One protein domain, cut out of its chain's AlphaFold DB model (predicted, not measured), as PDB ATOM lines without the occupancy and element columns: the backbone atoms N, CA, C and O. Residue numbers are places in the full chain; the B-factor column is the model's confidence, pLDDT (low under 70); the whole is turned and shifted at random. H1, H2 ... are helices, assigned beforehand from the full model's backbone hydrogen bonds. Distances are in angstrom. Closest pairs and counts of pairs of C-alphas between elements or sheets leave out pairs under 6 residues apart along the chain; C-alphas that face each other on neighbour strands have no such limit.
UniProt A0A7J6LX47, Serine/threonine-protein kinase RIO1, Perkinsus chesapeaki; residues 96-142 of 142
ATOM      1  N   LEU A  96     -35.222  12.213 -16.309       52.97
ATOM      2  CA  LEU A  96     -36.435  11.886 -17.036       52.97
ATOM      3  C   LEU A  96     -36.185  12.207 -18.508       52.97
ATOM      4  O   LEU A  96     -36.492  13.309 -18.974       52.97
ATOM      5  N   ILE A  97     -35.566  11.260 -19.211       53.12
ATOM      6  CA  ILE A  97     -35.563  11.229 -20.666       53.12
ATOM      7  C   ILE A  97     -37.044  11.278 -21.046       53.12
ATOM      8  O   ILE A  97     -37.836  10.461 -20.576       53.12
ATOM      9  N   ASP A  98     -37.446  12.284 -21.824       56.28
ATOM     10  CA  ASP A  98     -38.823  12.441 -22.320       56.28
ATOM     11  C   ASP A  98     -39.091  11.396 -23.429       56.28
ATOM     12  O   ASP A  98     -39.692  11.692 -24.454       56.28
ATOM     13  N   ASP A  99     -38.635  10.156 -23.225       64.12
ATOM     14  CA  ASP A  99     -38.693   9.019 -24.151       64.12
ATOM     15  C   ASP A  99     -40.110   8.426 -24.251       64.12
ATOM     16  O   ASP A  99     -40.328   7.282 -24.629       64.12
ATOM     17  N   GLY A 100     -41.118   9.158 -23.766       68.12
ATOM     18  CA  GLY A 100     -42.494   8.678 -23.637       68.12
ATOM     19  C   GLY A 100     -42.697   7.549 -22.614       68.12
ATOM     20  O   GLY A 100     -43.846   7.246 -22.280       68.12
ATOM     21  N   HIS A 101     -41.628   6.964 -22.071       80.56
ATOM     22  CA  HIS A 101     -41.675   5.886 -21.091       80.56
ATOM     23  C   HIS A 101     -41.936   6.394 -19.667       80.56
ATOM     24  O   HIS A 101     -41.437   7.433 -19.241       80.56
ATOM     25  N   ILE A 102     -42.763   5.648 -18.928       81.75
ATOM     26  CA  ILE A 102     -43.031   5.903 -17.510       81.75
ATOM     27  C   ILE A 102     -41.869   5.293 -16.714       81.75
ATOM     28  O   ILE A 102     -41.623   4.100 -16.888       81.75
ATOM     29  N   PRO A 103     -41.180   6.053 -15.847       84.06
ATOM     30  CA  PRO A 103     -40.115   5.510 -15.008       84.06
ATOM     31  C   PRO A 103     -40.611   4.404 -14.071       84.06
ATOM     32  O   PRO A 103     -41.712   4.499 -13.517       84.06
ATOM     33  N   ASP A 104     -39.765   3.397 -13.843       80.06
ATOM     34  CA  ASP A 104     -40.050   2.312 -12.905       80.06
ATOM     35  C   ASP A 104     -40.344   2.862 -11.500       80.06
ATOM     36  O   ASP A 104     -39.637   3.723 -10.973       80.06
ATOM     37  N   GLY A 105     -41.428   2.376 -10.892       82.56
ATOM     38  CA  GLY A 105     -41.872   2.802  -9.562       82.56
ATOM     39  C   GLY A 105     -42.725   4.076  -9.524       82.56
ATOM     40  O   GLY A 105     -43.174   4.452  -8.443       82.56
ATOM     41  N   MET A 106     -43.008   4.719 -10.664       85.38
ATOM     42  CA  MET A 106     -43.927   5.861 -10.736       85.38
ATOM     43  C   MET A 106     -45.294   5.451 -11.292       85.38
ATOM     44  O   MET A 106     -45.398   4.742 -12.293       85.38
ATOM     45  N   SER A 107     -46.381   5.937 -10.686       87.69
ATOM     46  CA  SER A 107     -47.711   5.686 -11.242       87.69
ATOM     47  C   SER A 107     -47.950   6.499 -12.524       87.69
ATOM     48  O   SER A 107     -47.500   7.638 -12.680       87.69
ATOM     49  N   LYS A 108     -48.767   5.963 -13.441       85.25
ATOM     50  CA  LYS A 108     -49.187   6.659 -14.676       85.25
ATOM     51  C   LYS A 108     -49.801   8.042 -14.409       85.25
ATOM     52  O   LYS A 108     -49.667   8.953 -15.229       85.25
ATOM     53  N   GLY A 109     -50.506   8.196 -13.286       89.81
ATOM     54  CA  GLY A 109     -51.127   9.460 -12.886       89.81
ATOM     55  C   GLY A 109     -50.097  10.525 -12.515       89.81
ATOM     56  O   GLY A 109     -50.192  11.662 -12.983       89.81
ATOM     57  N   GLU A 110     -49.090  10.146 -11.731       86.88
ATOM     58  CA  GLU A 110     -48.002  11.032 -11.308       86.88
ATOM     59  C   GLU A 110     -47.120  11.437 -12.486       86.88
ATOM     60  O   GLU A 110     -46.848  12.627 -12.654       86.88
ATOM     61  N   TRP A 111     -46.791  10.491 -13.369       86.44
ATOM     62  CA  TRP A 111     -46.045  10.780 -14.593       86.44
ATOM     63  C   TRP A 111     -46.764  11.800 -15.477       86.44
ATOM     64  O   TRP A 111     -46.209  12.830 -15.862       86.44
ATOM     65  N   LYS A 112     -48.060  11.579 -15.735       89.69
ATOM     66  CA  LYS A 112     -48.876  12.506 -16.531       89.69
ATOM     67  C   LYS A 112     -48.961  13.892 -15.891       89.69
ATOM     68  O   LYS A 112     -49.061  14.885 -16.614       89.69
ATOM     69  N   ARG A 113     -48.962  13.972 -14.557       89.81
ATOM     70  CA  ARG A 113     -48.941  15.245 -13.827       89.81
ATOM     71  C   ARG A 113     -47.620  15.980 -14.060       89.81
ATOM     72  O   ARG A 113     -47.671  17.137 -14.467       89.81
ATOM     73  N   LEU A 114     -46.487  15.296 -13.905       88.56
ATOM     74  CA  LEU A 114     -45.149  15.862 -14.113       88.56
ATOM     75  C   LEU A 114     -44.936  16.347 -15.552       88.56
ATOM     76  O   LEU A 114     -44.531  17.487 -15.766       88.56
ATOM     77  N   VAL A 115     -45.297  15.539 -16.555       89.81
ATOM     78  CA  VAL A 115     -45.183  15.925 -17.975       89.81
ATOM     79  C   VAL A 115     -46.025  17.169 -18.283       89.81
ATOM     80  O   VAL A 115     -45.579  18.089 -18.974       89.81
ATOM     81  N   LYS A 116     -47.250  17.244 -17.744       92.31
ATOM     82  CA  LYS A 116     -48.118  18.420 -17.921       92.31
ATOM     83  C   LYS A 116     -47.562  19.664 -17.237       92.31
ATOM     84  O   LYS A 116     -47.681  20.749 -17.802       92.31
ATOM     85  N   GLU A 117     -46.994  19.523 -16.049       90.88
ATOM     86  CA  GLU A 117     -46.374  20.618 -15.305       90.88
ATOM     87  C   GLU A 117     -45.144  21.161 -16.039       90.88
ATOM     88  O   GLU A 117     -45.082  22.360 -16.315       90.88
ATOM     89  N   LYS A 118     -44.260  20.275 -16.512       87.75
ATOM     90  CA  LYS A 118     -43.119  20.626 -17.371       87.75
ATOM     91  C   LYS A 118     -43.572  21.363 -18.635       87.75
ATOM     92  O   LYS A 118     -43.009  22.397 -18.988       87.75
ATOM     93  N   ARG A 119     -44.630  20.884 -19.306       91.56
ATOM     94  CA  ARG A 119     -45.197  21.556 -20.490       91.56
ATOM     95  C   ARG A 119     -45.780  22.930 -20.155       91.56
ATOM     96  O   ARG A 119     -45.589  23.857 -20.935       91.56
ATOM     97  N   ARG A 120     -46.477  23.085 -19.023       92.00
ATOM     98  CA  ARG A 120     -47.001  24.387 -18.572       92.00
ATOM     99  C   ARG A 120     -45.872  25.386 -18.318       92.00
ATOM    100  O   ARG A 120     -45.947  26.485 -18.855       92.00
ATOM    101  N   ALA A 121     -44.817  24.979 -17.612       88.56
ATOM    102  CA  ALA A 121     -43.643  25.819 -17.367       88.56
ATOM    103  C   ALA A 121     -42.937  26.239 -18.674       88.56
ATOM    104  O   ALA A 121     -42.536  27.389 -18.833       88.56
ATOM    105  N   LYS A 122     -42.844  25.337 -19.667       90.31
ATOM    106  CA  LYS A 122     -42.312  25.677 -21.002       90.31
ATOM    107  C   LYS A 122     -43.185  26.690 -21.752       90.31
ATOM    108  O   LYS A 122     -42.656  27.540 -22.460       90.31
ATOM    109  N   LEU A 123     -44.512  26.609 -21.619       88.44
ATOM    110  CA  LEU A 123     -45.432  27.542 -22.279       88.44
ATOM    111  C   LEU A 123     -45.365  28.956 -21.694       88.44
ATOM    112  O   LEU A 123     -45.561  29.906 -22.446       88.44
ATOM    113  N   GLU A 124     -45.064  29.094 -20.400       91.50
ATOM    114  CA  GLU A 124     -44.885  30.395 -19.740       91.50
ATOM    115  C   GLU A 124     -43.727  31.191 -20.354       91.50
ATOM    116  O   GLU A 124     -43.856  32.384 -20.613       91.50
ATOM    117  N   ASN A 125     -42.637  30.502 -20.695       88.94
ATOM    118  CA  ASN A 125     -41.455  31.107 -21.310       88.94
ATOM    119  C   ASN A 125     -41.473  31.075 -22.852       88.94
ATOM    120  O   ASN A 125     -40.515  31.510 -23.494       88.94
ATOM    121  N   LYS A 126     -42.536  30.557 -23.485       93.81
ATOM    122  CA  LYS A 126     -42.596  30.415 -24.949       93.81
ATOM    123  C   LYS A 126     -42.780  31.776 -25.623       93.81
ATOM    124  O   LYS A 126     -43.639  32.572 -25.250       93.81
ATOM    125  N   CYS A 127     -42.023  32.014 -26.696       90.06
ATOM    126  CA  CYS A 127     -42.152  33.231 -27.495       90.06
ATOM    127  C   CYS A 127     -43.580  33.370 -28.074       90.06
ATOM    128  O   CYS A 127     -44.068  32.446 -28.740       90.06
ATOM    129  N   PRO A 128     -44.253  34.525 -27.887       95.81
ATOM    130  CA  PRO A 128     -45.569  34.765 -28.462       95.81
ATOM    131  C   PRO A 128     -45.603  34.559 -29.984       95.81
ATOM    132  O   PRO A 128     -44.759  35.057 -30.733       95.81
ATOM    133  N   LYS A 129     -46.645  33.876 -30.476       94.81
ATOM    134  CA  LYS A 129     -46.784  33.474 -31.892       94.81
ATOM    135  C   LYS A 129     -46.647  34.634 -32.882       94.81
ATOM    136  O   LYS A 129     -46.048  34.463 -33.942       94.81
ATOM    137  N   HIS A 130     -47.207  35.801 -32.564       93.06
ATOM    138  CA  HIS A 130     -47.150  36.974 -33.443       93.06
ATOM    139  C   HIS A 130     -45.714  37.500 -33.612       93.06
ATOM    140  O   HIS A 130     -45.342  37.932 -34.702       93.06
ATOM    141  N   ILE A 131     -44.889  37.382 -32.568       92.44
ATOM    142  CA  ILE A 131     -43.470  37.740 -32.591       92.44
ATOM    143  C   ILE A 131     -42.696  36.721 -33.440       92.44
ATOM    144  O   ILE A 131     -42.027  37.126 -34.392       92.44
ATOM    145  N   LYS A 132     -42.871  35.407 -33.195       92.50
ATOM    146  CA  LYS A 132     -42.253  34.325 -34.003       92.50
ATOM    147  C   LYS A 132     -42.578  34.480 -35.499       92.50
ATOM    148  O   LYS A 132     -41.683  34.417 -36.340       92.50
ATOM    149  N   LYS A 133     -43.841  34.771 -35.842       92.19
ATOM    150  CA  LYS A 133     -44.278  35.010 -37.233       92.19
ATOM    151  C   LYS A 133     -43.598  36.222 -37.877       92.19
ATOM    152  O   LYS A 133     -43.187  36.129 -39.030       92.19
ATOM    153  N   ARG A 134     -43.466  37.335 -37.146       92.19
ATOM    154  CA  ARG A 134     -42.834  38.565 -37.650       92.19
ATOM    155  C   ARG A 134     -41.342  38.380 -37.934       92.19
ATOM    156  O   ARG A 134     -40.842  38.944 -38.901       92.19
ATOM    157  N   TYR A 135     -40.624  37.621 -37.107       89.81
ATOM    158  CA  TYR A 135     -39.210  37.329 -37.364       89.81
ATOM    159  C   TYR A 135     -39.029  36.403 -38.568       89.81
ATOM    160  O   TYR A 135     -38.181  36.680 -39.412       89.81
ATOM    161  N   ARG A 136     -39.875  35.375 -38.712       89.56
ATOM    162  CA  ARG A 136     -39.825  34.468 -39.868       89.56
ATOM    163  C   ARG A 136     -40.091  35.191 -41.191       89.56
ATOM    164  O   ARG A 136     -39.376  34.957 -42.156       89.56
ATOM    165  N   SER A 137     -41.073  36.096 -41.239       81.12
ATOM    166  CA  SER A 137     -41.350  36.868 -42.459       81.12
ATOM    167  C   SER A 137     -40.225  37.843 -42.815       81.12
ATOM    168  O   SER A 137     -39.919  38.017 -43.987       81.12
ATOM    169  N   LYS A 138     -39.572  38.454 -41.817       81.94
ATOM    170  CA  LYS A 138     -38.398  39.311 -42.044       81.94
ATOM    171  C   LYS A 138     -37.178  38.533 -42.535       81.94
ATOM    172  O   LYS A 138     -36.448  39.057 -43.362       81.94
ATOM    173  N   ALA A 139     -36.959  37.321 -42.026       77.00
ATOM    174  CA  ALA A 139     -35.862  36.460 -42.462       77.00
ATOM    175  C   ALA A 139     -36.056  35.943 -43.898       77.00
ATOM    176  O   ALA A 139     -35.077  35.774 -44.603       77.00
ATOM    177  N   ALA A 140     -37.303  35.728 -44.332       73.62
ATOM    178  CA  ALA A 140     -37.618  35.279 -45.691       73.62
ATOM    179  C   ALA A 140     -37.519  36.386 -46.760       73.62
ATOM    180  O   ALA A 140     -37.385  36.081 -47.939       73.62
ATOM    181  N   ASN A 141     -37.603  37.659 -46.359       67.06
ATOM    182  CA  ASN A 141     -37.528  38.821 -47.257       67.06
ATOM    183  C   ASN A 141     -36.124  39.459 -47.288       67.06
ATOM    184  O   ASN A 141     -35.999  40.641 -47.613       67.06
ATOM    185  N   ARG A 142     -35.096  38.719 -46.871       54.06
ATOM    186  CA  ARG A 142     -33.703  39.160 -46.801       54.06
ATOM    187  C   ARG A 142     -32.853  38.293 -47.713       54.06
ATOM    188  O   ARG A 142     -31.928  38.871 -48.317       54.06
TER     189      ARG A 142
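What this domain is: This is residues 96 to 142 of the 142 residues of the protein "Serine/threonine-protein kinase RIO1" of Perkinsus chesapeaki (UniProt A0A7J6LX47). Two helices follow one another along a thin, open rod, H2 turned off the line of H1, while the unnamed stretch of residues 96 to 107 folds back beside the first part of H1. The printed part has 47 residues with two named helices, H1 then H2, and no named strand; the class is all helix. It is extended, with a radius of gyration of the C-alphas of 17.0 A and spans of 52 by 19 by 11 A.

Where its parts are: After residues 96 to 107, H1 runs from residue 108, C-alpha at (-49.187, 6.659, -14.676), to residue 124, 24.6 A long. H2, residues 129 to 140, is 16.7 A long and ends with C-alpha 140 at (-37.618, 35.279, -45.691).

How they stand to each other: H1 and H2 are apart, joined by a tight link of 4 residues. In both, every O i to N i+4 pair is within hydrogen-bond range. Residues 104 to 109 and 116 to 142 stand free.

The domain as a whole: The C-alphas farthest apart, of Gly 105 and Arg 142, are 52.7 A apart. The printed part has no cut. pLDDT is under 70 at residues 96 to 100 and 141 to 142.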